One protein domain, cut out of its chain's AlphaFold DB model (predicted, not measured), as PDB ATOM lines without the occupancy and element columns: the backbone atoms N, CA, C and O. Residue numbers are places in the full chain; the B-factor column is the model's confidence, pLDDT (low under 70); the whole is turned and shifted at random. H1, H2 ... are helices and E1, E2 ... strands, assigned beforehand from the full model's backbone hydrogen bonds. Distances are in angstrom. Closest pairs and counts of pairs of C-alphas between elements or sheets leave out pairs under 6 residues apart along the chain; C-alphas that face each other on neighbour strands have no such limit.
ATOM      1  N   ILE A   3     -33.033  35.968 -14.646       59.03
ATOM      2  CA  ILE A   3     -33.460  34.601 -14.328       59.03
ATOM      3  C   ILE A   3     -34.866  34.667 -13.722       59.03
ATOM      4  O   ILE A   3     -35.108  35.387 -12.753       59.03
ATOM      5  N   ARG A   4     -35.810  33.903 -14.275       54.66
ATOM      6  CA  ARG A   4     -37.100  33.666 -13.612       54.66
ATOM      7  C   ARG A   4     -36.972  32.443 -12.716       54.66
ATOM      8  O   ARG A   4     -36.482  31.410 -13.167       54.66
ATOM      9  N   LEU A   5     -37.359  32.584 -11.454       53.72
ATOM     10  CA  LEU A   5     -37.305  31.500 -10.477       53.72
ATOM     11  C   LEU A   5     -38.641  30.758 -10.418       53.72
ATOM     12  O   LEU A   5     -39.632  31.271 -10.931       53.72
ATOM     13  N   PRO A   6     -38.697  29.562  -9.806       44.56
ATOM     14  CA  PRO A   6     -39.964  28.906  -9.507       44.56
ATOM     15  C   PRO A   6     -40.814  29.789  -8.571       44.56
ATOM     16  O   PRO A   6     -40.494  29.942  -7.389       44.56
ATOM     17  N   GLY A   7     -41.864  30.398  -9.124       60.91
ATOM     18  CA  GLY A   7     -42.721  31.412  -8.494       60.91
ATOM     19  C   GLY A   7     -42.994  32.580  -9.452       60.91
ATOM     20  O   GLY A   7     -42.440  32.618 -10.551       60.91
ATOM     21  N   ASP A   8     -43.813  33.551  -9.043       67.19
ATOM     22  CA  ASP A   8     -44.068  34.755  -9.856       67.19
ATOM     23  C   ASP A   8     -42.955  35.824  -9.707       67.19
ATOM     24  O   ASP A   8     -43.013  36.910 -10.288       67.19
ATOM     25  N   GLU A   9     -41.906  35.513  -8.940       74.44
ATOM     26  CA  GLU A   9     -40.766  36.385  -8.661       74.44
ATOM     27  C   GLU A   9     -39.745  36.381  -9.814       74.44
ATOM     28  O   GLU A   9     -39.316  35.338 -10.320       74.44
ATOM     29  N   THR A  10     -39.273  37.566 -10.200       79.19
ATOM     30  CA  THR A  10     -38.202  37.722 -11.196       79.19
ATOM     31  C   THR A  10     -36.909  38.159 -10.519       79.19
ATOM     32  O   THR A  10     -36.860  39.227  -9.915       79.19
ATOM     33  N   THR A  11     -35.837  37.372 -10.660       79.44
ATOM     34  CA  THR A  11     -34.514  37.701 -10.111       79.44
ATOM     35  C   THR A  11     -33.565  38.146 -11.218       79.44
ATOM     36  O   THR A  11     -33.224  37.411 -12.143       79.44
ATOM     37  N   VAL A  12     -33.103  39.385 -11.125       81.12
ATOM     38  CA  VAL A  12     -32.146  39.983 -12.049       81.12
ATOM     39  C   VAL A  12     -30.785  40.028 -11.367       81.12
ATOM     40  O   VAL A  12     -30.617  40.718 -10.365       81.12
ATOM     41  N   ILE A  13     -29.810  39.310 -11.927       81.69
ATOM     42  CA  ILE A  13     -28.423  39.303 -11.448       81.69
ATOM     43  C   ILE A  13     -27.561  40.024 -12.482       81.69
ATOM     44  O   ILE A  13     -27.469  39.627 -13.651       81.69
ATOM     45  N   VAL A  14     -26.917  41.106 -12.056       80.88
ATOM     46  CA  VAL A  14     -26.013  41.904 -12.886       80.88
ATOM     47  C   VAL A  14     -24.641  41.919 -12.239       80.88
ATOM     48  O   VAL A  14     -24.460  42.472 -11.159       80.88
ATOM     49  N   ILE A  15     -23.664  41.334 -12.925       76.56
ATOM     50  CA  ILE A  15     -22.270  41.304 -12.489       76.56
ATOM     51  C   ILE A  15     -21.498  42.317 -13.331       76.56
ATOM     52  O   ILE A  15     -21.535  42.255 -14.560       76.56
ATOM     53  N   LYS A  16     -20.830  43.271 -12.677       74.81
ATOM     54  CA  LYS A  16     -19.984  44.279 -13.329       74.81
ATOM     55  C   LYS A  16     -18.688  44.433 -12.537       74.81
ATOM     56  O   LYS A  16     -18.679  45.038 -11.467       74.81
ATOM     57  N   GLY A  17     -17.594  43.890 -13.069       73.94
ATOM     58  CA  GLY A  17     -16.327  43.806 -12.336       73.94
ATOM     59  C   GLY A  17     -16.488  42.970 -11.063       73.94
ATOM     60  O   GLY A  17     -17.049  41.880 -11.111       73.94
ATOM     61  N   SER A  18     -16.047  43.499  -9.920       70.88
ATOM     62  CA  SER A  18     -16.166  42.859  -8.600       70.88
ATOM     63  C   SER A  18     -17.505  43.108  -7.888       70.88
ATOM     64  O   SER A  18     -17.651  42.748  -6.721       70.88
ATOM     65  N   ILE A  19     -18.482  43.731  -8.558       77.25
ATOM     66  CA  ILE A  19     -19.784  44.071  -7.971       77.25
ATOM     67  C   ILE A  19     -20.866  43.163  -8.553       77.25
ATOM     68  O   ILE A  19     -21.079  43.136  -9.768       77.25
ATOM     69  N   VAL A  20     -21.595  42.477  -7.669       80.62
ATOM     70  CA  VAL A  20     -22.815  41.738  -8.013       80.62
ATOM     71  C   VAL A  20     -24.023  42.510  -7.504       80.62
ATOM     72  O   VAL A  20     -24.214  42.655  -6.302       80.62
ATOM     73  N   ASN A  21     -24.839  43.003  -8.429       82.44
ATOM     74  CA  ASN A  21     -26.124  43.615  -8.128       82.44
ATOM     75  C   ASN A  21     -27.225  42.584  -8.324       82.44
ATOM     76  O   ASN A  21     -27.286  41.918  -9.362       82.44
ATOM     77  N   VAL A  22     -28.110  42.487  -7.341       81.94
ATOM     78  CA  VAL A  22     -29.220  41.544  -7.356       81.94
ATOM     79  C   VAL A  22     -30.494  42.322  -7.109       81.94
ATOM     80  O   VAL A  22     -30.603  43.039  -6.120       81.94
ATOM     81  N   ARG A  23     -31.443  42.201  -8.030       83.56
ATOM     82  CA  ARG A  23     -32.772  42.790  -7.896       83.56
ATOM     83  C   ARG A  23     -33.796  41.677  -7.989       83.56
ATOM     84  O   ARG A  23     -33.848  40.981  -8.998       83.56
ATOM     85  N   VAL A  24     -34.620  41.550  -6.960       78.88
ATOM     86  CA  VAL A  24     -35.788  40.671  -6.973       78.88
ATOM     87  C   VAL A  24     -37.020  41.542  -7.184       78.88
ATOM     88  O   VAL A  24     -37.176  42.566  -6.526       78.88
ATOM     89  N   LEU A  25     -37.863  41.160  -8.135       81.38
ATOM     90  CA  LEU A  25     -39.175  41.750  -8.372       81.38
ATOM     91  C   LEU A  25     -40.223  40.728  -7.929       81.38
ATOM     92  O   LEU A  25     -40.278  39.646  -8.514       81.38
ATOM     93  N   SER A  26     -41.019  41.062  -6.915       74.50
ATOM     94  CA  SER A  26     -42.137  40.241  -6.432       74.50
ATOM     95  C   SER A  26     -43.469  40.911  -6.802       74.50
ATOM     96  O   SER A  26     -43.569  42.129  -6.664       74.50
ATOM     97  N   PRO A  27     -44.477  40.172  -7.300       66.69
ATOM     98  CA  PRO A  27     -45.770  40.742  -7.680       66.69
ATOM     99  C   PRO A  27     -46.784  40.880  -6.532       66.69
ATOM    100  O   PRO A  27     -47.898  41.331  -6.791       66.69
ATOM    101  N   GLY A  28     -46.443  40.495  -5.297       64.81
ATOM    102  CA  GLY A  28     -47.333  40.592  -4.130       64.81
ATOM    103  C   GLY A  28     -46.741  41.407  -2.979       64.81
ATOM    104  O   GLY A  28     -45.537  41.662  -2.966       64.81
ATOM    105  N   ASP A  29     -47.592  41.769  -2.011       59.09
ATOM    106  CA  ASP A  29     -47.179  42.410  -0.757       59.09
ATOM    107  C   ASP A  29     -46.289  41.447   0.025       59.09
ATOM    108  O   ASP A  29     -46.707  40.394   0.518       59.09
ATOM    109  N   ALA A  30     -45.013  41.781   0.046       58.09
ATOM    110  CA  ALA A  30     -43.955  40.901   0.472       58.09
ATOM    111  C   ALA A  30     -43.573  41.235   1.915       58.09
ATOM    112  O   ALA A  30     -42.515  41.790   2.184       58.09
ATOM    113  N   ASP A  31     -44.494  40.946   2.835       60.84
ATOM    114  CA  ASP A  31     -44.549  41.658   4.118       60.84
ATOM    115  C   ASP A  31     -44.409  40.724   5.336       60.84
ATOM    116  O   ASP A  31     -45.055  40.884   6.369       60.84
ATOM    117  N   SER A  32     -43.587  39.676   5.205       63.03
ATOM    118  CA  SER A  32     -43.242  38.808   6.339       63.03
ATOM    119  C   SER A  32     -41.765  38.436   6.355       63.03
ATOM    120  O   SER A  32     -41.166  38.169   5.309       63.03
ATOM    121  N   ASP A  33     -41.204  38.339   7.560       56.53
ATOM    122  CA  ASP A  33     -39.818  37.919   7.790       56.53
ATOM    123  C   ASP A  33     -39.519  36.542   7.167       56.53
ATOM    124  O   ASP A  33     -38.466  36.345   6.569       56.53
ATOM    125  N   ASP A  34     -40.477  35.607   7.209       55.97
ATOM    126  CA  ASP A  34     -40.357  34.266   6.611       55.97
ATOM    127  C   ASP A  34     -40.313  34.302   5.071       55.97
ATOM    128  O   ASP A  34     -39.650  33.491   4.417       55.97
ATOM    129  N   TRP A  35     -41.012  35.250   4.441       67.19
ATOM    130  CA  TRP A  35     -40.870  35.467   3.002       67.19
ATOM    131  C   TRP A  35     -39.490  36.048   2.667       67.19
ATOM    132  O   TRP A  35     -38.807  35.499   1.797       67.19
ATOM    133  N   LEU A  36     -39.046  37.082   3.391       63.06
ATOM    134  CA  LEU A  36     -37.730  37.705   3.201       63.06
ATOM    135  C   LEU A  36     -36.587  36.708   3.398       63.06
ATOM    136  O   LEU A  36     -35.646  36.673   2.606       63.06
ATOM    137  N   GLU A  37     -36.675  35.868   4.424       58.62
ATOM    138  CA  GLU A  37     -35.676  34.856   4.738       58.62
ATOM    139  C   GLU A  37     -35.596  33.787   3.635       58.62
ATOM    140  O   GLU A  37     -34.513  33.504   3.111       58.62
ATOM    141  N   ARG A  38     -36.738  33.251   3.180       62.12
ATOM    142  CA  ARG A  38     -36.771  32.284   2.068       62.12
ATOM    143  C   ARG A  38     -36.276  32.885   0.760       62.12
ATOM    144  O   ARG A  38     -35.537  32.219   0.023       62.12
ATOM    145  N   LEU A  39     -36.654  34.128   0.474       68.06
ATOM    146  CA  LEU A  39     -36.161  34.843  -0.692       68.06
ATOM    147  C   LEU A  39     -34.647  35.045  -0.598       68.06
ATOM    148  O   LEU A  39     -33.937  34.793  -1.573       68.06
ATOM    149  N   SER A  40     -34.144  35.448   0.567       66.62
ATOM    150  CA  SER A  40     -32.718  35.620   0.834       66.62
ATOM    151  C   SER A  40     -31.950  34.315   0.631       66.62
ATOM    152  O   SER A  40     -30.950  34.315  -0.087       66.62
ATOM    153  N   TYR A  41     -32.433  33.178   1.143       64.44
ATOM    154  CA  TYR A  41     -31.782  31.879   0.937       64.44
ATOM    155  C   TYR A  41     -31.750  31.462  -0.531       64.44
ATOM    156  O   TYR A  41     -30.707  31.040  -1.047       64.44
ATOM    157  N   ARG A  42     -32.875  31.610  -1.234       66.62
ATOM    158  CA  ARG A  42     -32.981  31.260  -2.654       66.62
ATOM    159  C   ARG A  42     -32.082  32.147  -3.509       66.62
ATOM    160  O   ARG A  42     -31.320  31.649  -4.337       66.62
ATOM    161  N   THR A  43     -32.130  33.450  -3.267       71.50
ATOM    162  CA  THR A  43     -31.351  34.455  -3.993       71.50
ATOM    163  C   THR A  43     -29.867  34.286  -3.710       71.50
ATOM    164  O   THR A  43     -29.075  34.206  -4.645       71.50
ATOM    165  N   SER A  44     -29.480  34.118  -2.445       71.44
ATOM    166  CA  SER A  44     -28.097  33.837  -2.048       71.44
ATOM    167  C   SER A  44     -27.580  32.569  -2.711       71.44
ATOM    168  O   SER A  44     -26.463  32.578  -3.213       71.44
ATOM    169  N   SER A  45     -28.391  31.513  -2.811       67.94
ATOM    170  CA  SER A  45     -28.001  30.277  -3.505       67.94
ATOM    171  C   SER A  45     -27.714  30.502  -4.993       67.94
ATOM    172  O   SER A  45     -26.763  29.941  -5.531       67.94
ATOM    173  N   LEU A  46     -28.489  31.354  -5.666       77.25
ATOM    174  CA  LEU A  46     -28.307  31.661  -7.090       77.25
ATOM    175  C   LEU A  46     -27.127  32.592  -7.336       77.25
ATOM    176  O   LEU A  46     -26.351  32.391  -8.267       77.25
ATOM    177  N   VAL A  47     -26.966  33.603  -6.490       82.00
ATOM    178  CA  VAL A  47     -25.829  34.525  -6.533       82.00
ATOM    179  C   VAL A  47     -24.546  33.763  -6.224       82.00
ATOM    180  O   VAL A  47     -23.547  33.926  -6.918       82.00
ATOM    181  N   ARG A  48     -24.586  32.850  -5.250       84.75
ATOM    182  CA  ARG A  48     -23.495  31.925  -4.936       84.75
ATOM    183  C   ARG A  48     -23.171  31.039  -6.126       84.75
ATOM    184  O   ARG A  48     -22.017  31.024  -6.530       84.75
ATOM    185  N   ALA A  49     -24.168  30.404  -6.741       83.62
ATOM    186  CA  ALA A  49     -23.969  29.637  -7.966       83.62
ATOM    187  C   ALA A  49     -23.351  30.500  -9.078       83.62
ATOM    188  O   ALA A  49     -22.478  30.039  -9.801       83.62
ATOM    189  N   SER A  50     -23.729  31.780  -9.158       84.69
ATOM    190  CA  SER A  50     -23.159  32.724 -10.120       84.69
ATOM    191  C   SER A  50     -21.672  32.947  -9.934       84.69
ATOM    192  O   SER A  50     -20.888  32.905 -10.883       84.69
ATOM    193  N   ILE A  51     -21.289  33.185  -8.687       87.25
ATOM    194  CA  ILE A  51     -19.900  33.358  -8.307       87.25
ATOM    195  C   ILE A  51     -19.128  32.053  -8.438       87.25
ATOM    196  O   ILE A  51     -17.991  32.087  -8.886       87.25
ATOM    197  N   ASP A  52     -19.729  30.917  -8.101       87.62
ATOM    198  CA  ASP A  52     -19.076  29.619  -8.210       87.62
ATOM    199  C   ASP A  52     -18.860  29.226  -9.679       87.62
ATOM    200  O   ASP A  52     -17.815  28.673  -9.982       87.62
ATOM    201  N   VAL A  53     -19.754  29.586 -10.614       87.31
ATOM    202  CA  VAL A  53     -19.518  29.428 -12.067       87.31
ATOM    203  C   VAL A  53     -18.340  30.287 -12.537       87.31
ATOM    204  O   VAL A  53     -17.472  29.816 -13.271       87.31
ATOM    205  N   MET A  54     -18.258  31.548 -12.108       84.69
ATOM    206  CA  MET A  54     -17.118  32.400 -12.470       84.69
ATOM    207  C   MET A  54     -15.819  31.922 -11.822       84.69
ATOM    208  O   MET A  54     -14.790  31.856 -12.485       84.69
ATOM    209  N   GLY A  55     -15.868  31.570 -10.538       83.25
ATOM    210  CA  GLY A  55     -14.742  31.041  -9.780       83.25
ATOM    211  C   GLY A  55     -14.272  29.715 -10.350       83.25
ATOM    212  O   GLY A  55     -13.073  29.518 -10.505       83.25
ATOM    213  N   PHE A  56     -15.205  28.870 -10.792       86.62
ATOM    214  CA  PHE A  56     -14.912  27.706 -11.606       86.62
ATOM    215  C   PHE A  56     -14.085  28.141 -12.804       86.62
ATOM    216  O   PHE A  56     -12.913  27.802 -12.827       86.62
ATOM    217  N   HIS A  57     -14.578  28.974 -13.723       83.44
ATOM    218  CA  HIS A  57     -13.811  29.345 -14.921       83.44
ATOM    219  C   HIS A  57     -12.490  30.081 -14.656       83.44
ATOM    220  O   HIS A  57     -11.532  29.872 -15.394       83.44
ATOM    221  N   LEU A  58     -12.393  30.874 -13.593       79.56
ATOM    222  CA  LEU A  58     -11.153  31.541 -13.176       79.56
ATOM    223  C   LEU A  58     -10.214  30.628 -12.390       79.56
ATOM    224  O   LEU A  58      -9.089  31.021 -12.113       79.56
ATOM    225  N   GLY A  59     -10.667  29.428 -12.017       76.31
ATOM    226  CA  GLY A  59      -9.891  28.515 -11.187       76.31
ATOM    227  C   GLY A  59      -9.667  29.029  -9.782       76.31
ATOM    228  O   GLY A  59      -8.666  28.723  -9.158       76.31
ATOM    229  N   ALA A  60     -10.570  29.851  -9.276       76.62
ATOM    230  CA  ALA A  60     -10.379  30.580  -8.050       76.62
ATOM    231  C   ALA A  60     -11.539  30.387  -7.092       76.62
ATOM    232  O   ALA A  60     -12.709  30.375  -7.482       76.62
ATOM    233  N   SER A  61     -11.212  30.339  -5.803       75.81
ATOM    234  CA  SER A  61     -12.216  30.431  -4.754       75.81
ATOM    235  C   SER A  61     -12.655  31.887  -4.605       75.81
ATOM    236  O   SER A  61     -12.135  32.627  -3.773       75.81
ATOM    237  N   LEU A  62     -13.632  32.297  -5.409       77.12
ATOM    238  CA  LEU A  62     -14.294  33.582  -5.228       77.12
ATOM    239  C   LEU A  62     -15.200  33.542  -3.998       77.12
ATOM    240  O   LEU A  62     -15.820  32.516  -3.711       77.12
ATOM    241  N   ASP A  63     -15.314  34.661  -3.290       75.06
ATOM    242  CA  ASP A  63     -16.224  34.788  -2.157       75.06
ATOM    243  C   ASP A  63     -17.187  35.961  -2.323       75.06
ATOM    244  O   ASP A  63     -16.909  36.922  -3.044       75.06
ATOM    245  N   LEU A  64     -18.341  35.859  -1.668       72.25
ATOM    246  CA  LEU A  64     -19.372  36.885  -1.696       72.25
ATOM    247  C   LEU A  64     -19.337  37.689  -0.415       72.25
ATOM    248  O   LEU A  64     -19.601  37.183   0.672       72.25
ATOM    249  N   LYS A  65     -19.094  38.984  -0.583       67.19
ATOM    250  CA  LYS A  65     -19.323  39.974   0.453       67.19
ATOM    251  C   LYS A  65     -20.619  40.702   0.155       67.19
ATOM    252  O   LYS A  65     -20.658  41.527  -0.754       67.19
ATOM    253  N   MET A  66     -21.670  40.418   0.922       69.06
ATOM    254  CA  MET A  66     -22.838  41.294   0.923       69.06
ATOM    255  C   MET A  66     -22.404  42.620   1.545       69.06
ATOM    256  O   MET A  66     -21.907  42.632   2.665       69.06
ATOM    257  N   LEU A  67     -22.484  43.709   0.780       64.81
ATOM    258  CA  LEU A  67     -22.069  45.041   1.232       64.81
ATOM    259  C   LEU A  67     -23.263  45.841   1.745       64.81
ATOM    260  O   LEU A  67     -23.172  46.495   2.777       64.81
ATOM    261  N   THR A  68     -24.373  45.781   1.012       65.88
ATOM    262  CA  THR A  68     -25.607  46.527   1.258       65.88
ATOM    263  C   THR A  68     -26.800  45.696   0.780       65.88
ATOM    264  O   THR A  68     -26.674  44.898  -0.150       65.88
ATOM    265  N   GLY A  69     -27.963  45.904   1.388       70.12
ATOM    266  CA  GLY A  69     -29.259  45.437   0.899       70.12
ATOM    267  C   GLY A  69     -30.307  46.522   1.119       70.12
ATOM    268  O   GLY A  69     -30.202  47.283   2.079       70.12
ATOM    269  N   THR A  70     -31.287  46.630   0.223       69.19
ATOM    270  CA  THR A  70     -32.401  47.572   0.389       69.19
ATOM    271  C   THR A  70     -33.735  46.893   0.125       69.19
ATOM    272  O   THR A  70     -33.886  46.281  -0.933       69.19
ATOM    273  N   LEU A  71     -34.689  47.054   1.039       68.94
ATOM    274  CA  LEU A  71     -36.100  46.701   0.861       68.94
ATOM    275  C   LEU A  71     -36.891  48.011   0.836       68.94
ATOM    276  O   LEU A  71     -36.662  48.857   1.691       68.94
ATOM    277  N   ASP A  72     -37.714  48.236  -0.186       67.38
ATOM    278  CA  ASP A  72     -38.537  49.451  -0.327       67.38
ATOM    279  C   ASP A  72     -37.791  50.790  -0.139       67.38
ATOM    280  O   ASP A  72     -38.359  51.810   0.246       67.38
ATOM    281  N   ASN A  73     -36.508  50.807  -0.523       62.38
ATOM    282  CA  ASN A  73     -35.549  51.917  -0.394       62.38
ATOM    283  C   ASN A  73     -34.973  52.163   1.018       62.38
ATOM    284  O   ASN A  73     -34.229  53.128   1.199       62.38
ATOM    285  N   GLU A  74     -35.213  51.283   1.991       60.19
ATOM    286  CA  GLU A  74     -34.564  51.325   3.307       60.19
ATOM    287  C   GLU A  74     -33.279  50.481   3.319       60.19
ATOM    288  O   GLU A  74     -33.265  49.351   2.839       60.19
ATOM    289  N   THR A  75     -32.164  51.026   3.825       56.25
ATOM    290  CA  THR A  75     -30.834  50.379   3.751       56.25
ATOM    291  C   THR A  75     -30.551  49.487   4.956       56.25
ATOM    292  O   THR A  75     -30.588  49.947   6.091       56.25
ATOM    293  N   THR A  76     -30.135  48.247   4.701       55.06
ATOM    294  CA  THR A  76     -29.588  47.307   5.693       55.06
ATOM    295  C   THR A  76     -28.141  46.936   5.321       55.06
ATOM    296  O   THR A  76     -27.834  46.704   4.150       55.06
ATOM    297  N   LEU A  77     -27.224  46.906   6.298       42.97
ATOM    298  CA  LEU A  77     -25.790  46.611   6.110       42.97
ATOM    299  C   LEU A  77     -25.402  45.266   6.749       42.97
ATOM    300  O   LEU A  77     -25.785  44.996   7.883       42.97
ATOM    301  N   PHE A  78     -24.557  44.480   6.069       46.03
ATOM    302  CA  PHE A  78     -23.931  43.253   6.597       46.03
ATOM    303  C   PHE A  78     -22.426  43.211   6.226       46.03
ATOM    304  O   PHE A  78     -22.039  43.821   5.230       46.03
ATOM    305  N   PRO A  79     -21.534  42.562   7.008       35.25
ATOM    306  CA  PRO A  79     -20.085  42.566   6.754       35.25
ATOM    307  C   PRO A  79     -19.584  41.299   6.026       35.25
ATOM    308  O   PRO A  79     -20.218  40.252   6.089       35.25
ATOM    309  N   ALA A  80     -18.392  41.355   5.403       32.59
ATOM    310  CA  ALA A  80     -17.684  40.143   4.944       32.59
ATOM    311  C   ALA A  80     -16.152  40.271   4.774       32.59
ATOM    312  O   ALA A  80     -15.568  41.332   5.018       32.59
ATOM    313  N   VAL A  81     -15.526  39.173   4.333       32.06
ATOM    314  CA  VAL A  81     -14.077  38.875   4.286       32.06
ATOM    315  C   VAL A  81     -13.707  38.291   2.897       32.06
ATOM    316  O   VAL A  81     -14.606  37.890   2.166       32.06
ATOM    317  N   ALA A  82     -12.423  38.283   2.497       31.30
ATOM    318  CA  ALA A  82     -11.936  37.896   1.155       31.30
ATOM    319  C   ALA A  82     -10.803  36.836   1.184       31.30
ATOM    320  O   ALA A  82     -10.054  36.789   2.160       31.30
ATOM    321  N   HIS A  83     -10.638  36.047   0.103       34.94
ATOM    322  CA  HIS A  83      -9.587  35.014  -0.062       34.94
ATOM    323  C   HIS A  83      -9.052  34.850  -1.514       34.94
ATOM    324  O   HIS A  83      -9.597  35.434  -2.448       34.94
ATOM    325  N   GLN A  84      -7.947  34.090  -1.659       33.78
ATOM    326  CA  GLN A  84      -7.009  33.988  -2.803       33.78
ATOM    327  C   GLN A  84      -7.389  32.969  -3.913       33.78
ATOM    328  O   GLN A  84      -8.230  32.094  -3.714       33.78
ATOM    329  N   MET A  85      -6.744  33.092  -5.088       41.00
ATOM    330  CA  MET A  85      -7.058  32.396  -6.358       41.00
ATOM    331  C   MET A  85      -6.080  31.249  -6.711       41.00
ATOM    332  O   MET A  85      -4.918  31.299  -6.314       41.00
ATOM    333  N   LEU A  86      -6.536  30.263  -7.503       49.72
ATOM    334  CA  LEU A  86      -5.729  29.216  -8.167       49.72
ATOM    335  C   LEU A  86      -5.883  29.303  -9.711       49.72
ATOM    336  O   LEU A  86      -6.340  30.318 -10.228       49.72
ATOM    337  N   VAL A  87      -5.451  28.266 -10.446       56.25
ATOM    338  CA  VAL A  87      -5.307  28.208 -11.919       56.25
ATOM    339  C   VAL A  87      -6.644  28.046 -12.658       56.25
ATOM    340  O   VAL A  87      -7.344  27.053 -12.453       56.25
ATOM    341  N   GLY A  88      -6.971  28.988 -13.554       56.72
ATOM    342  CA  GLY A  88      -8.226  29.050 -14.321       56.72
ATOM    343  C   GLY A  88      -8.223  28.439 -15.722       56.72
ATOM    344  O   GLY A  88      -7.191  28.072 -16.261       56.72
ATOM    345  N   THR A  89      -9.418  28.345 -16.319       64.75
ATOM    346  CA  THR A  89      -9.646  28.000 -17.744       64.75
ATOM    347  C   THR A  89      -9.659  29.212 -18.668       64.75
ATOM    348  O   THR A  89      -9.802  29.050 -19.874       64.75
ATOM    349  N   VAL A  90      -9.589  30.420 -18.114       64.50
ATOM    350  CA  VAL A  90      -9.478  31.655 -18.888       64.50
ATOM    351  C   VAL A  90      -8.252  32.421 -18.418       64.50
ATOM    352  O   VAL A  90      -7.960  32.448 -17.221       64.50
ATOM    353  N   ASP A  91      -7.565  33.055 -19.363       57.78
ATOM    354  CA  ASP A  91      -6.474  33.971 -19.064       57.78
ATOM    355  C   ASP A  91      -7.037  35.359 -18.741       57.78
ATOM    356  O   ASP A  91      -7.770  35.964 -19.527       57.78
ATOM    357  N   GLY A  92      -6.672  35.885 -17.572       60.75
ATOM    358  CA  GLY A  92      -7.065  37.219 -17.120       60.75
ATOM    359  C   GLY A  92      -8.250  37.248 -16.143       60.75
ATOM    360  O   GLY A  92      -8.831  36.221 -15.802       60.75
ATOM    361  N   PRO A  93      -8.608  38.440 -15.629       56.69
ATOM    362  CA  PRO A  93      -9.526  38.580 -14.495       56.69
ATOM    363  C   PRO A  93     -11.013  38.581 -14.888       56.69
ATOM    364  O   PRO A  93     -11.863  38.936 -14.069       56.69
ATOM    365  N   TYR A  94     -11.345  38.234 -16.133       63.84
ATOM    366  CA  TYR A  94     -12.698  38.343 -16.677       63.84
ATOM    367  C   TYR A  94     -13.154  37.026 -17.300       63.84
ATOM    368  O   TYR A  94     -12.397  36.369 -18.008       63.84
ATOM    369  N   VAL A  95     -14.423  36.677 -17.083       71.31
ATOM    370  CA  VAL A  95     -15.094  35.548 -17.743       71.31
ATOM    371  C   VAL A  95     -16.251  36.101 -18.564       71.31
ATOM    372  O   VAL A  95     -17.038  36.904 -18.056       71.31
ATOM    373  N   SER A  96     -16.359  35.707 -19.834       77.12
ATOM    374  CA  SER A  96     -17.434  36.198 -20.697       77.12
ATOM    375  C   SER A  96     -18.802  35.647 -20.274       77.12
ATOM    376  O   SER A  96     -18.937  34.537 -19.747       77.12
ATOM    377  N   GLY A  97     -19.851  36.432 -20.530       71.19
ATOM    378  CA  GLY A  97     -21.231  35.996 -20.309       71.19
ATOM    379  C   GLY A  97     -21.604  34.784 -21.165       71.19
ATOM    380  O   GLY A  97     -22.317  33.908 -20.694       71.19
ATOM    381  N   GLU A  98     -21.078  34.698 -22.386       80.69
ATOM    382  CA  GLU A  98     -21.325  33.585 -23.313       80.69
ATOM    383  C   GLU A  98     -20.773  32.260 -22.784       80.69
ATOM    384  O   GLU A  98     -21.478  31.255 -22.800       80.69
ATOM    385  N   LEU A  99     -19.553  32.271 -22.232       81.31
ATOM    386  CA  LEU A  99     -18.939  31.081 -21.642       81.31
ATOM    387  C   LEU A  99     -19.703  30.604 -20.399       81.31
ATOM    388  O   LEU A  99     -19.865  29.406 -20.182       81.31
ATOM    389  N   THR A 100     -20.184  31.542 -19.583       82.75
ATOM    390  CA  THR A 100     -20.832  31.227 -18.302       82.75
ATOM    391  C   THR A 100     -22.317  30.885 -18.435       82.75
ATOM    392  O   THR A 100     -22.829  30.103 -17.636       82.75
ATOM    393  N   ALA A 101     -23.026  31.435 -19.425       83.62
ATOM    394  CA  ALA A 101     -24.473  31.276 -19.606       83.62
ATOM    395  C   ALA A 101     -24.999  29.821 -19.554       83.62
ATOM    396  O   ALA A 101     -25.997  29.592 -18.868       83.62
ATOM    397  N   PRO A 102     -24.376  28.817 -20.200       86.06
ATOM    398  CA  PRO A 102     -24.863  27.436 -20.118       86.06
ATOM    399  C   PRO A 102     -24.653  26.811 -18.734       86.06
ATOM    400  O   PRO A 102     -25.536  26.120 -18.228       86.06
ATOM    401  N   TYR A 103     -23.539  27.122 -18.066       90.12
ATOM    402  CA  TYR A 103     -23.288  26.701 -16.683       90.12
ATOM    403  C   TYR A 103     -24.300  27.335 -15.729       90.12
ATOM    404  O   TYR A 103     -24.816  26.676 -14.829       90.12
ATOM    405  N   PHE A 104     -24.641  28.602 -15.964       84.31
ATOM    406  CA  PHE A 104     -25.711  29.301 -15.266       84.31
ATOM    407  C   PHE A 104     -27.072  28.644 -15.460       84.31
ATOM    408  O   PHE A 104     -27.765  28.378 -14.480       84.31
ATOM    409  N   GLY A 105     -27.449  28.366 -16.709       85.38
ATOM    410  CA  GLY A 105     -28.692  27.668 -17.028       85.38
ATOM    411  C   GLY A 105     -28.772  26.321 -16.314       85.38
ATOM    412  O   GLY A 105     -29.781  26.021 -15.674       85.38
ATOM    413  N   GLN A 106     -27.674  25.559 -16.326       91.31
ATOM    414  CA  GLN A 106     -27.588  24.288 -15.613       91.31
ATOM    415  C   GLN A 106     -27.708  24.464 -14.095       91.31
ATOM    416  O   GLN A 106     -28.453  23.731 -13.452       91.31
ATOM    417  N   ALA A 107     -27.036  25.457 -13.513       88.69
ATOM    418  CA  ALA A 107     -27.102  25.736 -12.082       88.69
ATOM    419  C   ALA A 107     -28.485  26.208 -11.624       88.69
ATOM    420  O   ALA A 107     -28.858  25.966 -10.480       88.69
ATOM    421  N   VAL A 108     -29.270  26.858 -12.483       84.31
ATOM    422  CA  VAL A 108     -30.673  27.179 -12.182       84.31
ATOM    423  C   VAL A 108     -31.524  25.908 -12.192       84.31
ATOM    424  O   VAL A 108     -32.296  25.685 -11.259       84.31
ATOM    425  N   ALA A 109     -31.349  25.064 -13.210       87.25
ATOM    426  CA  ALA A 109     -32.173  23.880 -13.434       87.25
ATOM    427  C   ALA A 109     -31.868  22.704 -12.485       87.25
ATOM    428  O   ALA A 109     -32.770  21.933 -12.170       87.25
ATOM    429  N   ASP A 110     -30.625  22.562 -12.018       88.88
ATOM    430  CA  ASP A 110     -30.144  21.364 -11.323       88.88
ATOM    431  C   ASP A 110     -29.492  21.713  -9.975       88.88
ATOM    432  O   ASP A 110     -28.441  22.356  -9.897       88.88
ATOM    433  N   ALA A 111     -30.128  21.275  -8.885       89.19
ATOM    434  CA  ALA A 111     -29.634  21.489  -7.527       89.19
ATOM    435  C   ALA A 111     -28.329  20.744  -7.239       89.19
ATOM    436  O   ALA A 111     -27.456  21.285  -6.561       89.19
ATOM    437  N   ASN A 112     -28.171  19.541  -7.786       93.75
ATOM    438  CA  ASN A 112     -26.963  18.756  -7.595       93.75
ATOM    439  C   ASN A 112     -25.786  19.399  -8.325       93.75
ATOM    440  O   ASN A 112     -24.679  19.437  -7.801       93.75
ATOM    441  N   PHE A 113     -26.034  20.015  -9.482       94.38
ATOM    442  CA  PHE A 113     -25.013  20.807 -10.163       94.38
ATOM    443  C   PHE A 113     -24.553  22.014  -9.326       94.38
ATOM    444  O   PHE A 113     -23.362  22.325  -9.295       94.38
ATOM    445  N   ARG A 114     -25.457  22.671  -8.579       92.25
ATOM    446  CA  ARG A 114     -25.065  23.728  -7.625       92.25
ATOM    447  C   ARG A 114     -24.190  23.191  -6.495       92.25
ATOM    448  O   ARG A 114     -23.218  23.849  -6.132       92.25
ATOM    449  N   HIS A 115     -24.521  22.022  -5.947       92.88
ATOM    450  CA  HIS A 115     -23.697  21.384  -4.918       92.88
ATOM    451  C   HIS A 115     -22.317  21.006  -5.466       92.88
ATOM    452  O   HIS A 115     -21.312  21.374  -4.862       92.88
ATOM    453  N   ALA A 116     -22.259  20.453  -6.682       95.50
ATOM    454  CA  ALA A 116     -21.004  20.144  -7.355       95.50
ATOM    455  C   ALA A 116     -20.114  21.388  -7.524       95.50
ATOM    456  O   ALA A 116     -18.919  21.331  -7.248       95.50
ATOM    457  N   LEU A 117     -20.680  22.537  -7.911       93.25
ATOM    458  CA  LEU A 117     -19.942  23.806  -7.992       93.25
ATOM    459  C   LEU A 117     -19.450  24.299  -6.619       93.25
ATOM    460  O   LEU A 117     -18.329  24.806  -6.506       93.25
ATOM    461  N   ALA A 118     -20.254  24.133  -5.567       89.25
ATOM    462  CA  ALA A 118     -19.862  24.494  -4.208       89.25
ATOM    463  C   ALA A 118     -18.720  23.606  -3.686       89.25
ATOM    464  O   ALA A 118     -17.781  24.122  -3.077       89.25
ATOM    465  N   ASP A 119     -18.763  22.303  -3.964       94.75
ATOM    466  CA  ASP A 119     -17.697  21.368  -3.614       94.75
ATOM    467  C   ASP A 119     -16.437  21.621  -4.460       94.75
ATOM    468  O   ASP A 119     -15.341  21.667  -3.908       94.75
ATOM    469  N   MET A 120     -16.562  21.962  -5.749       92.44
ATOM    470  CA  MET A 120     -15.426  22.415  -6.574       92.44
ATOM    471  C   MET A 120     -14.718  23.642  -5.986       92.44
ATOM    472  O   MET A 120     -13.484  23.723  -5.996       92.44
ATOM    473  N   ARG A 121     -15.472  24.601  -5.435       88.06
ATOM    474  CA  ARG A 121     -14.884  25.745  -4.728       88.06
ATOM    475  C   ARG A 121     -14.086  25.296  -3.508       88.06
ATOM    476  O   ARG A 121     -12.975  25.782  -3.312       88.06
ATOM    477  N   GLN A 122     -14.637  24.403  -2.686       86.81
ATOM    478  CA  GLN A 122     -13.919  23.908  -1.508       86.81
ATOM    479  C   GLN A 122     -12.675  23.114  -1.907       86.81
ATOM    480  O   GLN A 122     -11.623  23.331  -1.315       86.81
ATOM    481  N   ALA A 123     -12.751  22.301  -2.963       86.69
ATOM    482  CA  ALA A 123     -11.607  21.568  -3.504       86.69
ATOM    483  C   ALA A 123     -10.479  22.504  -3.969       86.69
ATOM    484  O   ALA A 123      -9.298  22.210  -3.807       86.69
ATOM    485  N   THR A 124     -10.854  23.665  -4.512       79.81
ATOM    486  CA  THR A 124      -9.921  24.733  -4.897       79.81
ATOM    487  C   THR A 124      -9.352  25.443  -3.661       79.81
ATOM    488  O   THR A 124      -8.205  25.869  -3.661       79.81
ATOM    489  N   ARG A 125     -10.131  25.595  -2.589       76.94
ATOM    490  CA  ARG A 125      -9.737  26.365  -1.400       76.94
ATOM    491  C   ARG A 125      -8.896  25.577  -0.394       76.94
ATOM    492  O   ARG A 125      -8.048  26.172   0.263       76.94
ATOM    493  N   LEU A 126      -9.210  24.301  -0.195       75.12
ATOM    494  CA  LEU A 126      -8.717  23.493   0.916       75.12
ATOM    495  C   LEU A 126      -7.761  22.426   0.391       75.12
ATOM    496  O   LEU A 126      -8.191  21.388  -0.103       75.12
ATOM    497  N   ASP A 127      -6.465  22.698   0.504       68.81
ATOM    498  CA  ASP A 127      -5.399  21.860  -0.056       68.81
ATOM    499  C   ASP A 127      -5.466  20.426   0.486       68.81
ATOM    500  O   ASP A 127      -5.542  19.471  -0.294       68.81
ATOM    501  N   ASP A 128      -5.582  20.303   1.811       72.06
ATOM    502  CA  ASP A 128      -5.594  19.030   2.543       72.06
ATOM    503  C   ASP A 128      -6.851  18.178   2.289       72.06
ATOM    504  O   ASP A 128      -6.832  16.967   2.512       72.06
ATOM    505  N   ASP A 129      -7.941  18.796   1.822       81.00
ATOM    506  CA  ASP A 129      -9.238  18.140   1.593       81.00
ATOM    507  C   ASP A 129      -9.655  18.182   0.111       81.00
ATOM    508  O   ASP A 129     -10.790  17.855  -0.247       81.00
ATOM    509  N   SER A 130      -8.737  18.556  -0.781       85.00
ATOM    510  CA  SER A 130      -9.032  18.771  -2.199       85.00
ATOM    511  C   SER A 130      -9.554  17.504  -2.887       85.00
ATOM    512  O   SER A 130     -10.579  17.556  -3.564       85.00
ATOM    513  N   ALA A 131      -8.946  16.341  -2.623       88.88
ATOM    514  CA  ALA A 131      -9.434  15.040  -3.089       88.88
ATOM    515  C   ALA A 131     -10.844  14.716  -2.565       88.88
ATOM    516  O   ALA A 131     -11.693  14.210  -3.300       88.88
ATOM    517  N   PHE A 132     -11.116  15.038  -1.299       91.00
ATOM    518  CA  PHE A 132     -12.413  14.793  -0.681       91.00
ATOM    519  C   PHE A 132     -13.519  15.619  -1.351       91.00
ATOM    520  O   PHE A 132     -14.547  15.067  -1.757       91.00
ATOM    521  N   TYR A 133     -13.298  16.920  -1.517       92.94
ATOM    522  CA  TYR A 133     -14.265  17.799  -2.166       92.94
ATOM    523  C   TYR A 133     -14.384  17.537  -3.674       92.94
ATOM    524  O   TYR A 133     -15.495  17.564  -4.201       92.94
ATOM    525  N   SER A 134     -13.300  17.168  -4.366       94.38
ATOM    526  CA  SER A 134     -13.365  16.702  -5.758       94.38
ATOM    527  C   SER A 134     -14.212  15.435  -5.905       94.38
ATOM    528  O   SER A 134     -15.035  15.352  -6.815       94.38
ATOM    529  N   TYR A 135     -14.063  14.456  -5.003       95.62
ATOM    530  CA  TYR A 135     -14.905  13.254  -5.001       95.62
ATOM    531  C   TYR A 135     -16.378  13.604  -4.791       95.62
ATOM    532  O   TYR A 135     -17.237  13.114  -5.526       95.62
ATOM    533  N   ARG A 136     -16.672  14.474  -3.816       95.50
ATOM    534  CA  ARG A 136     -18.048  14.899  -3.559       95.50
ATOM    535  C   ARG A 136     -18.671  15.635  -4.737       95.50
ATOM    536  O   ARG A 136     -19.803  15.323  -5.077       95.50
ATOM    537  N   ALA A 137     -17.930  16.518  -5.406       96.44
ATOM    538  CA  ALA A 137     -18.440  17.209  -6.584       96.44
ATOM    539  C   ALA A 137     -18.892  16.218  -7.674       96.44
ATOM    540  O   ALA A 137     -19.945  16.390  -8.283       96.44
ATOM    541  N   ILE A 138     -18.138  15.133  -7.885       97.19
ATOM    542  CA  ILE A 138     -18.511  14.065  -8.827       97.19
ATOM    543  C   ILE A 138     -19.706  13.253  -8.303       97.19
ATOM    544  O   ILE A 138     -20.579  12.865  -9.083       97.19
ATOM    545  N   GLU A 139     -19.766  12.984  -6.999       96.12
ATOM    546  CA  GLU A 139     -20.910  12.312  -6.378       96.12
ATOM    547  C   GLU A 139     -22.196  13.143  -6.477       96.12
ATOM    548  O   GLU A 139     -23.260  12.564  -6.697       96.12
ATOM    549  N   ASP A 140     -22.107  14.468  -6.393       96.56
ATOM    550  CA  ASP A 140     -23.226  15.373  -6.634       96.56
ATOM    551  C   ASP A 140     -23.669  15.293  -8.098       96.56
ATOM    552  O   ASP A 140     -24.841  15.031  -8.356       96.56
ATOM    553  N   LEU A 141     -22.751  15.362  -9.074       96.06
ATOM    554  CA  LEU A 141     -23.107  15.142 -10.487       96.06
ATOM    555  C   LEU A 141     -23.803  13.790 -10.710       96.06
ATOM    556  O   LEU A 141     -24.754  13.706 -11.487       96.06
ATOM    557  N   ARG A 142     -23.373  12.728 -10.011       95.56
ATOM    558  CA  ARG A 142     -23.989  11.390 -10.092       95.56
ATOM    559  C   ARG A 142     -25.463  11.408  -9.699       95.56
ATOM    560  O   ARG A 142     -26.223  10.606 -10.239       95.56
ATOM    561  N   GLN A 143     -25.878  12.274  -8.776       94.19
ATOM    562  CA  GLN A 143     -27.277  12.328  -8.342       94.19
ATOM    563  C   GLN A 143     -28.223  12.640  -9.507       94.19
ATOM    564  O   GLN A 143     -29.327  12.111  -9.543       94.19
ATOM    565  N   SER A 144     -27.768  13.383 -10.519       91.31
ATOM    566  CA  SER A 144     -28.540  13.662 -11.738       91.31
ATOM    567  C   SER A 144     -28.652  12.466 -12.702       91.31
ATOM    568  O   SER A 144     -29.286  12.576 -13.747       91.31
ATOM    569  N   TYR A 145     -28.054  11.319 -12.358       91.12
ATOM    570  CA  TYR A 145     -28.160  10.034 -13.066       91.12
ATOM    571  C   TYR A 145     -28.905   8.970 -12.250       91.12
ATOM    572  O   TYR A 145     -28.860   7.781 -12.592       91.12
ATOM    573  N   VAL A 146     -29.519   9.344 -11.129       90.44
ATOM    574  CA  VAL A 146     -30.421   8.471 -10.372       90.44
ATOM    575  C   VAL A 146     -31.798   8.578 -11.029       90.44
ATOM    576  O   VAL A 146     -32.334   9.673 -11.140       90.44
ATOM    577  N   GLU A 147     -32.320   7.460 -11.534       81.12
ATOM    578  CA  GLU A 147     -33.589   7.432 -12.289       81.12
ATOM    579  C   GLU A 147     -34.765   7.058 -11.379       81.12
ATOM    580  O   GLU A 147     -35.804   7.698 -11.450       81.12
ATOM    581  N   ASP A 148     -34.549   6.102 -10.469       75.56
ATOM    582  CA  ASP A 148     -35.499   5.682  -9.434       75.56
ATOM    583  C   ASP A 148     -34.772   5.542  -8.087       75.56
ATOM    584  O   ASP A 148     -33.572   5.238  -8.067       75.56
ATOM    585  N   GLU A 149     -35.480   5.691  -6.962       63.03
ATOM    586  CA  GLU A 149     -34.917   5.446  -5.617       63.03
ATOM    587  C   GLU A 149     -34.376   4.009  -5.470       63.03
ATOM    588  O   GLU A 149     -33.370   3.788  -4.794       63.03
ATOM    589  N   ASP A 150     -34.970   3.057  -6.200       59.69
ATOM    590  CA  ASP A 150     -34.548   1.652  -6.262       59.69
ATOM    591  C   ASP A 150     -33.434   1.385  -7.289       59.69
ATOM    592  O   ASP A 150     -32.830   0.305  -7.307       59.69
ATOM    593  N   SER A 151     -33.120   2.360  -8.152       63.44
ATOM    594  CA  SER A 151     -32.000   2.238  -9.082       63.44
ATOM    595  C   SER A 151     -30.696   2.266  -8.281       63.44
ATOM    596  O   SER A 151     -30.207   3.302  -7.829       63.44
ATOM    597  N   GLY A 152     -30.139   1.076  -8.038       77.00
ATOM    598  CA  GLY A 152     -29.014   0.908  -7.124       77.00
ATOM    599  C   GLY A 152     -27.839   1.834  -7.453       77.00
ATOM    600  O   GLY A 152     -27.490   2.037  -8.617       77.00
ATOM    601  N   ARG A 153     -27.170   2.350  -6.411       86.44
ATOM    602  CA  ARG A 153     -25.993   3.247  -6.481       86.44
ATOM    603  C   ARG A 153     -25.009   2.869  -7.599       86.44
ATOM    604  O   ARG A 153     -24.536   3.742  -8.321       86.44
ATOM    605  N   SER A 154     -24.745   1.577  -7.796       89.00
ATOM    606  CA  SER A 154     -23.858   1.073  -8.855       89.00
ATOM    607  C   SER A 154     -24.303   1.448 -10.277       89.00
ATOM    608  O   SER A 154     -23.456   1.778 -11.105       89.00
ATOM    609  N   ALA A 155     -25.603   1.418 -10.581       90.69
ATOM    610  CA  ALA A 155     -26.127   1.725 -11.913       90.69
ATOM    611  C   ALA A 155     -25.902   3.201 -12.277       90.69
ATOM    612  O   ALA A 155     -25.360   3.499 -13.339       90.69
ATOM    613  N   SER A 156     -26.211   4.121 -11.357       93.19
ATOM    614  CA  SER A 156     -25.966   5.559 -11.556       93.19
ATOM    615  C   SER A 156     -24.479   5.896 -11.756       93.19
ATOM    616  O   SER A 156     -24.142   6.715 -12.606       93.19
ATOM    617  N   TRP A 157     -23.567   5.208 -11.052       94.31
ATOM    618  CA  TRP A 157     -22.125   5.345 -11.276       94.31
ATOM    619  C   TRP A 157     -21.703   4.843 -12.655       94.31
ATOM    620  O   TRP A 157     -20.833   5.439 -13.283       94.31
ATOM    621  N   VAL A 158     -22.287   3.746 -13.145       93.81
ATOM    622  CA  VAL A 158     -22.016   3.259 -14.505       93.81
ATOM    623  C   VAL A 158     -22.499   4.272 -15.542       93.81
ATOM    624  O   VAL A 158     -21.732   4.593 -16.445       93.81
ATOM    625  N   ARG A 159     -23.708   4.823 -15.381       93.81
ATOM    626  CA  ARG A 159     -24.252   5.857 -16.275       93.81
ATOM    627  C   ARG A 159     -23.370   7.102 -16.323       93.81
ATOM    628  O   ARG A 159     -22.918   7.464 -17.405       93.81
ATOM    629  N   LEU A 160     -23.047   7.684 -15.163       95.56
ATOM    630  CA  LEU A 160     -22.172   8.858 -15.086       95.56
ATOM    631  C   LEU A 160     -20.814   8.592 -15.743       95.56
ATOM    632  O   LEU A 160     -20.333   9.406 -16.526       95.56
ATOM    633  N   ARG A 161     -20.189   7.444 -15.452       95.19
ATOM    634  CA  ARG A 161     -18.871   7.116 -16.012       95.19
ATOM    635  C   ARG A 161     -18.901   6.965 -17.524       95.19
ATOM    636  O   ARG A 161     -17.984   7.444 -18.186       95.19
ATOM    637  N   ASN A 162     -19.935   6.312 -18.047       94.88
ATOM    638  CA  ASN A 162     -20.096   6.115 -19.480       94.88
ATOM    639  C   ASN A 162     -20.349   7.445 -20.199       94.88
ATOM    640  O   ASN A 162     -19.734   7.684 -21.231       94.88
ATOM    641  N   GLU A 163     -21.200   8.317 -19.648       95.25
ATOM    642  CA  GLU A 163     -21.524   9.603 -20.275       95.25
ATOM    643  C   GLU A 163     -20.357  10.600 -20.181       95.25
ATOM    644  O   GLU A 163     -19.991  11.227 -21.171       95.25
ATOM    645  N   LEU A 164     -19.716  10.723 -19.013       95.31
ATOM    646  CA  LEU A 164     -18.659  11.719 -18.794       95.31
ATOM    647  C   LEU A 164     -17.251  11.208 -19.133       95.31
ATOM    648  O   LEU A 164     -16.281  11.968 -19.058       95.31
ATOM    649  N   GLY A 165     -17.107   9.933 -19.503       94.31
ATOM    650  CA  GLY A 165     -15.818   9.295 -19.778       94.31
ATOM    651  C   GLY A 165     -14.885   9.304 -18.563       94.31
ATOM    652  O   GLY A 165     -13.732   9.723 -18.680       94.31
ATOM    653  N   LEU A 166     -15.408   8.902 -17.400       95.06
ATOM    654  CA  LEU A 166     -14.646   8.691 -16.164       95.06
ATOM    655  C   LEU A 166     -14.272   7.207 -16.043       95.06
ATOM    656  O   LEU A 166     -15.141   6.329 -15.968       95.06
ATOM    657  N   THR A 167     -12.974   6.911 -16.011       94.81
ATOM    658  CA  THR A 167     -12.487   5.530 -15.879       94.81
ATOM    659  C   THR A 167     -12.722   4.984 -14.465       94.81
ATOM    660  O   THR A 167     -13.019   5.728 -13.527       94.81
ATOM    661  N   ARG A 168     -12.656   3.654 -14.291       92.12
ATOM    662  CA  ARG A 168     -12.783   3.063 -12.941       92.12
ATOM    663  C   ARG A 168     -11.561   3.389 -12.098       92.12
ATOM    664  O   ARG A 168     -11.688   3.573 -10.896       92.12
ATOM    665  N   GLU A 169     -10.413   3.445 -12.749       93.12
ATOM    666  CA  GLU A 169      -9.100   3.684 -12.183       93.12
ATOM    667  C   GLU A 169      -9.023   5.103 -11.614       93.12
ATOM    668  O   GLU A 169      -8.737   5.252 -10.430       93.12
ATOM    669  N   GLU A 170      -9.398   6.124 -12.395       93.56
ATOM    670  CA  GLU A 170      -9.470   7.518 -11.924       93.56
ATOM    671  C   GLU A 170     -10.433   7.684 -10.742       93.56
ATOM    672  O   GLU A 170     -10.103   8.341  -9.757       93.56
ATOM    673  N   LEU A 171     -11.627   7.078 -10.823       93.12
ATOM    674  CA  LEU A 171     -12.612   7.159  -9.742       93.12
ATOM    675  C   LEU A 171     -12.104   6.478  -8.470       93.12
ATOM    676  O   LEU A 171     -12.290   7.012  -7.380       93.12
ATOM    677  N   ARG A 172     -11.483   5.303  -8.604       91.94
ATOM    678  CA  ARG A 172     -10.946   4.548  -7.473       91.94
ATOM    679  C   ARG A 172      -9.806   5.302  -6.807       91.94
ATOM    680  O   ARG A 172      -9.829   5.445  -5.595       91.94
ATOM    681  N   GLU A 173      -8.863   5.819  -7.586       91.12
ATOM    682  CA  GLU A 173      -7.739   6.590  -7.057       91.12
ATOM    683  C   GLU A 173      -8.219   7.821  -6.271       91.12
ATOM    684  O   GLU A 173      -7.791   8.048  -5.141       91.12
ATOM    685  N   LEU A 174      -9.171   8.573  -6.831       91.56
ATOM    686  CA  LEU A 174      -9.784   9.712  -6.149       91.56
ATOM    687  C   LEU A 174     -10.553   9.289  -4.887       91.56
ATOM    688  O   LEU A 174     -10.476   9.962  -3.860       91.56
ATOM    689  N   GLN A 175     -11.306   8.189  -4.952       91.38
ATOM    690  CA  GLN A 175     -12.070   7.675  -3.816       91.38
ATOM    691  C   GLN A 175     -11.152   7.216  -2.681       91.38
ATOM    692  O   GLN A 175     -11.445   7.505  -1.520       91.38
ATOM    693  N   ASP A 176     -10.059   6.526  -3.002       88.56
ATOM    694  CA  ASP A 176      -9.071   6.058  -2.034       88.56
ATOM    695  C   ASP A 176      -8.429   7.268  -1.331       88.56
ATOM    696  O   ASP A 176      -8.427   7.325  -0.099       88.56
ATOM    697  N   ALA A 177      -8.030   8.300  -2.088       85.69
ATOM    698  CA  ALA A 177      -7.509   9.556  -1.538       85.69
ATOM    699  C   ALA A 177      -8.533  10.298  -0.651       85.69
ATOM    700  O   ALA A 177      -8.209  10.747   0.448       85.69
ATOM    701  N   ALA A 178      -9.797  10.381  -1.079       87.50
ATOM    702  CA  ALA A 178     -10.875  10.994  -0.299       87.50
ATOM    703  C   ALA A 178     -11.199  10.217   0.994       87.50
ATOM    704  O   ALA A 178     -11.592  10.805   2.005       87.50
ATOM    705  N   THR A 179     -11.070   8.889   0.962       84.19
ATOM    706  CA  THR A 179     -11.433   7.985   2.062       84.19
ATOM    707  C   THR A 179     -10.325   7.899   3.109       84.19
ATOM    708  O   THR A 179     -10.627   7.967   4.300       84.19
ATOM    709  N   ALA A 180      -9.054   7.839   2.692       76.31
ATOM    710  CA  ALA A 180      -7.897   7.849   3.592       76.31
ATOM    711  C   ALA A 180      -7.960   9.025   4.582       76.31
ATOM    712  O   ALA A 180      -7.885   8.839   5.799       76.31
ATOM    713  N   ARG A 181      -8.266  10.226   4.073       67.56
ATOM    714  CA  ARG A 181      -8.423  11.435   4.890       67.56
ATOM    715  C   ARG A 181      -9.542  11.322   5.934       67.56
ATOM    716  O   ARG A 181      -9.360  11.717   7.085       67.56
ATOM    717  N   ARG A 182     -10.693  10.758   5.549       67.94
ATOM    718  CA  ARG A 182     -11.881  10.588   6.412       67.94
ATOM    719  C   ARG A 182     -11.677   9.581   7.541       67.94
ATOM    720  O   ARG A 182     -12.358   9.675   8.558       67.94
ATOM    721  N   HIS A 183     -10.750   8.641   7.380       73.12
ATOM    722  CA  HIS A 183     -10.411   7.659   8.411       73.12
ATOM    723  C   HIS A 183      -9.251   8.095   9.311       73.12
ATOM    724  O   HIS A 183      -8.776   7.300  10.120       73.12
ATOM    725  N   GLY A 184      -8.835   9.364   9.219       57.16
ATOM    726  CA  GLY A 184      -7.759   9.915  10.038       57.16
ATOM    727  C   GLY A 184      -6.379   9.399   9.642       57.16
ATOM    728  O   GLY A 184      -5.434   9.586  10.405       57.16
ATOM    729  N   ASP A 185      -6.260   8.769   8.469       60.25
ATOM    730  CA  ASP A 185      -4.967   8.364   7.949       60.25
ATOM    731  C   ASP A 185      -4.207   9.639   7.575       60.25
ATOM    732  O   ASP A 185      -4.597  10.394   6.682       60.25
ATOM    733  N   THR A 186      -3.138   9.930   8.311       51.66
ATOM    734  CA  THR A 186      -2.234  11.053   8.049       51.66
ATOM    735  C   THR A 186      -1.279  10.716   6.909       51.66
ATOM    736  O   THR A 186      -0.099  11.060   6.967       51.66
ATOM    737  N   GLN A 187      -1.775  10.100   5.831       52.41
ATOM    738  CA  GLN A 187      -1.209  10.393   4.519       52.41
ATOM    739  C   GLN A 187      -1.608  11.827   4.191       52.41
ATOM    740  O   GLN A 187      -2.527  12.105   3.428       52.41
ATOM    741  N   VAL A 188      -0.943  12.747   4.888       50.69
ATOM    742  CA  VAL A 188      -0.875  14.146   4.520       50.69
ATOM    743  C   VAL A 188      -0.351  14.097   3.095       50.69
ATOM    744  O   VAL A 188       0.791  13.685   2.885       50.69
ATOM    745  N   LEU A 189      -1.210  14.405   2.115       53.47
ATOM    746  CA  LEU A 189      -0.712  14.831   0.814       53.47
ATOM    747  C   LEU A 189       0.344  15.871   1.147       53.47
ATOM    748  O   LEU A 189       0.023  16.825   1.857       53.47
ATOM    749  N   ASP A 190       1.597  15.613   0.772       52.69
ATOM    750  CA  ASP A 190       2.673  16.551   1.058       52.69
ATOM    751  C   ASP A 190       2.170  17.932   0.608       52.69
ATOM    752  O   ASP A 190       1.772  18.063  -0.550       52.69
ATOM    753  N   PRO A 191       2.094  18.951   1.482       48.47
ATOM    754  CA  PRO A 191       1.620  20.270   1.079       48.47
ATOM    755  C   PRO A 191       2.466  20.857  -0.066       48.47
ATOM    756  O   PRO A 191       2.010  21.746  -0.783       48.47
ATOM    757  N   ALA A 192       3.692  20.349  -0.262       43.25
ATOM    758  CA  ALA A 192       4.534  20.645  -1.417       43.25
ATOM    759  C   ALA A 192       4.145  19.867  -2.695       43.25
ATOM    760  O   ALA A 192       4.483  20.301  -3.799       43.25
ATOM    761  N   ASP A 193       3.408  18.760  -2.590       59.56
ATOM    762  CA  ASP A 193       2.849  18.003  -3.712       59.56
ATOM    763  C   ASP A 193       1.547  18.635  -4.231       59.56
ATOM    764  O   ASP A 193       0.438  18.095  -4.185       59.56
ATOM    765  N   THR A 194       1.708  19.819  -4.819       57.62
ATOM    766  CA  THR A 194       0.642  20.509  -5.553       57.62
ATOM    767  C   THR A 194       0.148  19.687  -6.755       57.62
ATOM    768  O   THR A 194      -0.958  19.919  -7.244       57.62
ATOM    769  N   SER A 195       0.930  18.709  -7.233       65.19
ATOM    770  CA  SER A 195       0.606  17.923  -8.427       65.19
ATOM    771  C   SER A 195      -0.584  16.987  -8.200       65.19
ATOM    772  O   SER A 195      -1.466  16.905  -9.058       65.19
ATOM    773  N   THR A 196      -0.685  16.382  -7.014       69.75
ATOM    774  CA  THR A 196      -1.810  15.507  -6.652       69.75
ATOM    775  C   THR A 196      -3.106  16.296  -6.438       69.75
ATOM    776  O   THR A 196      -4.163  15.908  -6.945       69.75
ATOM    777  N   LYS A 197      -3.032  17.467  -5.789       75.31
ATOM    778  CA  LYS A 197      -4.162  18.409  -5.688       75.31
ATOM    779  C   LYS A 197      -4.662  18.821  -7.072       75.31
ATOM    780  O   LYS A 197      -5.849  18.680  -7.370       75.31
ATOM    781  N   VAL A 198      -3.763  19.328  -7.920       79.31
ATOM    782  CA  VAL A 198      -4.111  19.787  -9.274       79.31
ATOM    783  C   VAL A 198      -4.720  18.646 -10.077       79.31
ATOM    784  O   VAL A 198      -5.747  18.858 -10.709       79.31
ATOM    785  N   LYS A 199      -4.179  17.427  -9.981       86.00
ATOM    786  CA  LYS A 199      -4.733  16.239 -10.640       86.00
ATOM    787  C   LYS A 199      -6.198  15.985 -10.268       86.00
ATOM    788  O   LYS A 199      -7.023  15.792 -11.159       86.00
ATOM    789  N   PHE A 200      -6.545  15.973  -8.980       89.56
ATOM    790  CA  PHE A 200      -7.917  15.673  -8.551       89.56
ATOM    791  C   PHE A 200      -8.892  16.822  -8.795       89.56
ATOM    792  O   PHE A 200     -10.052  16.581  -9.137       89.56
ATOM    793  N   VAL A 201      -8.443  18.067  -8.635       87.94
ATOM    794  CA  VAL A 201      -9.248  19.245  -8.985       87.94
ATOM    795  C   VAL A 201      -9.493  19.281 -10.493       87.94
ATOM    796  O   VAL A 201     -10.630  19.486 -10.906       87.94
ATOM    797  N   ASP A 202      -8.479  19.011 -11.319       88.06
ATOM    798  CA  ASP A 202      -8.603  18.987 -12.780       88.06
ATOM    799  C   ASP A 202      -9.494  17.839 -13.269       88.06
ATOM    800  O   ASP A 202     -10.358  18.043 -14.122       88.06
ATOM    801  N   LEU A 203      -9.386  16.653 -12.660       93.31
ATOM    802  CA  LEU A 203     -10.292  15.537 -12.927       93.31
ATOM    803  C   LEU A 203     -11.756  15.939 -12.698       93.31
ATOM    804  O   LEU A 203     -12.578  15.807 -13.607       93.31
ATOM    805  N   ALA A 204     -12.088  16.451 -11.509       94.56
ATOM    806  CA  ALA A 204     -13.454  16.867 -11.193       94.56
ATOM    807  C   ALA A 204     -13.920  18.012 -12.110       94.56
ATOM    808  O   ALA A 204     -15.022  17.969 -12.662       94.56
ATOM    809  N   ARG A 205     -13.039  18.985 -12.372       91.88
ATOM    810  CA  ARG A 205     -13.281  20.109 -13.282       91.88
ATOM    811  C   ARG A 205     -13.607  19.652 -14.703       91.88
ATOM    812  O   ARG A 205     -14.588  20.112 -15.285       91.88
ATOM    813  N   ARG A 206     -12.833  18.716 -15.254       93.94
ATOM    814  CA  ARG A 206     -13.055  18.123 -16.579       93.94
ATOM    815  C   ARG A 206     -14.427  17.460 -16.681       93.94
ATOM    816  O   ARG A 206     -15.088  17.590 -17.710       93.94
ATOM    817  N   LEU A 207     -14.866  16.758 -15.634       95.81
ATOM    818  CA  LEU A 207     -16.188  16.127 -15.615       95.81
ATOM    819  C   LEU A 207     -17.318  17.156 -15.521       95.81
ATOM    820  O   LEU A 207     -18.315  16.992 -16.215       95.81
ATOM    821  N   VAL A 208     -17.144  18.238 -14.752       94.38
ATOM    822  CA  VAL A 208     -18.093  19.368 -14.719       94.38
ATOM    823  C   VAL A 208     -18.230  20.011 -16.104       94.38
ATOM    824  O   VAL A 208     -19.353  20.244 -16.548       94.38
ATOM    825  N   ILE A 209     -17.118  20.238 -16.819       92.00
ATOM    826  CA  ILE A 209     -17.146  20.764 -18.198       92.00
ATOM    827  C   ILE A 209     -17.942  19.823 -19.105       92.00
ATOM    828  O   ILE A 209     -18.907  20.249 -19.732       92.00
ATOM    829  N   ARG A 210     -17.591  18.529 -19.127       93.56
ATOM    830  CA  ARG A 210     -18.284  17.532 -19.962       93.56
ATOM    831  C   ARG A 210     -19.772  17.435 -19.641       93.56
ATOM    832  O   ARG A 210     -20.581  17.348 -20.559       93.56
ATOM    833  N   TYR A 211     -20.130  17.484 -18.360       94.94
ATOM    834  CA  TYR A 211     -21.517  17.434 -17.905       94.94
ATOM    835  C   TYR A 211     -22.358  18.553 -18.526       94.94
ATOM    836  O   TYR A 211     -23.462  18.296 -19.013       94.94
ATOM    837  N   VAL A 212     -21.818  19.778 -18.557       92.62
ATOM    838  CA  VAL A 212     -22.478  20.932 -19.180       92.62
ATOM    839  C   VAL A 212     -22.457  20.829 -20.702       92.62
ATOM    840  O   VAL A 212     -23.502  21.029 -21.313       92.62
ATOM    841  N   THR A 213     -21.330  20.469 -21.323       90.62
ATOM    842  CA  THR A 213     -21.223  20.334 -22.788       90.62
ATOM    843  C   THR A 213     -22.254  19.356 -23.355       90.62
ATOM    844  O   THR A 213     -22.931  19.677 -24.324       90.62
ATOM    845  N   ILE A 214     -22.439  18.198 -22.717       91.19
ATOM    846  CA  ILE A 214     -23.404  17.180 -23.167       91.19
ATOM    847  C   ILE A 214     -24.850  17.687 -23.064       91.19
ATOM    848  O   ILE A 214     -25.683  17.380 -23.914       91.19
ATOM    849  N   ARG A 215     -25.155  18.487 -22.036       89.12
ATOM    850  CA  ARG A 215     -26.498  19.048 -21.797       89.12
ATOM    851  C   ARG A 215     -26.774  20.314 -22.605       89.12
ATOM    852  O   ARG A 215     -27.935  20.663 -22.800       89.12
ATOM    853  N   HIS A 216     -25.726  20.967 -23.100       85.44
ATOM    854  CA  HIS A 216     -25.786  22.188 -23.903       85.44
ATOM    855  C   HIS A 216     -24.870  22.059 -25.138       85.44
ATOM    856  O   HIS A 216     -23.835  22.725 -25.202       85.44
ATOM    857  N   PRO A 217     -25.237  21.233 -26.146       74.44
ATOM    858  CA  PRO A 217     -24.359  20.898 -27.278       74.44
ATOM    859  C   PRO A 217     -23.969  22.093 -28.160       74.44
ATOM    860  O   PRO A 217     -22.991  22.035 -28.902       74.44
ATOM    861  N   SER A 218     -24.708  23.204 -28.072       67.25
ATOM    862  CA  SER A 218     -24.387  24.464 -28.755       67.25
ATOM    863  C   SER A 218     -23.017  25.037 -28.368       67.25
ATOM    864  O   SER A 218     -22.473  25.847 -29.114       67.25
ATOM    865  N   LEU A 219     -22.434  24.591 -27.249       62.34
ATOM    866  CA  LEU A 219     -21.082  24.940 -26.811       62.34
ATOM    867  C   LEU A 219     -19.955  24.371 -27.691       62.34
ATOM    868  O   LEU A 219     -18.862  24.933 -27.699       62.34
ATOM    869  N   GLU A 220     -20.179  23.276 -28.426       54.53
ATOM    870  CA  GLU A 220     -19.131  22.670 -29.268       54.53
ATOM    871  C   GLU A 220     -18.873  23.468 -30.558       54.53
ATOM    872  O   GLU A 220     -17.787  23.396 -31.128       54.53
TER     873      GLU A 220
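AT A GLANCE: This is residues 3 to 220 of the 229 residues of an uncharacterized protein of Mycobacterium ahvazicum (UniProt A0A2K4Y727). Three helices, H3, H4 and H7, lie side by side as a bundle, with H6 crossing H4 and H5 at the last residues of H4. The long helix H1 packs on H3 and H2 with its later residues and runs out to an arm with two small hairpins, E1 with E2 and E3 with E4. The printed part has 218 residues, in the order E1 E2 H1 E3 E4 H2 H3 H4 H5 H6 H7 H8, with two antiparallel two-stranded sheets, and is mostly helix. It is compact, with a radius of gyration of the C-alphas of 18.9 A and spans of 55 by 42 by 37 A.

HOW THE PARTS SIT: E1, residues 10 to 16, and E2, residues 19 to 25, form an antiparallel hairpin, with N 12 and O 23 2.8 A apart, within hydrogen-bond range. Residues 3 to 4 pair antiparallel with residues 10 to 11 of E1. The closest C-alphas of E1 and H1, residues 33 to 58, are those of Ile 13 and Val 47, 7.3 A apart. E3, residues 69 to 71, and E4, residues 74 to 76, form another antiparallel hairpin, with N 76 and O 69 2.8 A apart; E2 and E3 are near each other. H2, residues 97 to 109, touches residues 46 to 54 of H1, closest at the C-alphas of Ala 49 and Ala 107, 6.5 A. H3, residues 111 to 125, touches H1 at a steep tilt of 57 degrees, closest at the C-alphas of Asp 52 and Leu 117, 5.9 A. H3 and H4, residues 127 to 143, form a helical hairpin, a shallow tilt of 12 degrees, opposite ways; the C-alphas of Ala 116 and Ala 137 are closest, 4.0 A. H5, residues 153 to 164, is about perpendicular to H4, touching at Arg 142 and Leu 160, closest C-alphas 5.9 A. H6, residues 168 to 182, touches H4, closest at the C-alphas of Phe 132 and Ala 178, 4.1 A. H7, residues 194 to 215, completes the bundle, touching H4 at a shallow tilt of 20 degrees, the same way, closest at the C-alphas of Ser 134 and Ala 204, 5.4 A. H8, residues 217 to 220, is near H2. Every O i to N i+4 pair is within hydrogen-bond range in H1, H3, H5 and H7, against 7 of 9 in H2, 11 of 13 in H4 and 9 of 11 in H6; H8 is too short for one.

IN THESE COORDINATES: E1 begins at C-alpha 10, (-38.202, 37.722, -11.196), and E1 and E2 are each 19.5 A long. H1 is 36.1 A long, H4 25.3 A and H7 31.7 A. H8 ends at C-alpha 220, (-19.131, 22.670, -29.268).

THE WHOLE: The C-alphas farthest apart are those of Asp 29 and Gln 187, 56.3 A. The printed part has no cut; the long links are E4 to H2 and H6 to H7. Mean pLDDT of the printed part is 76.5, and 74 residues are under 70, among them 70 to 94 and 184 to 196.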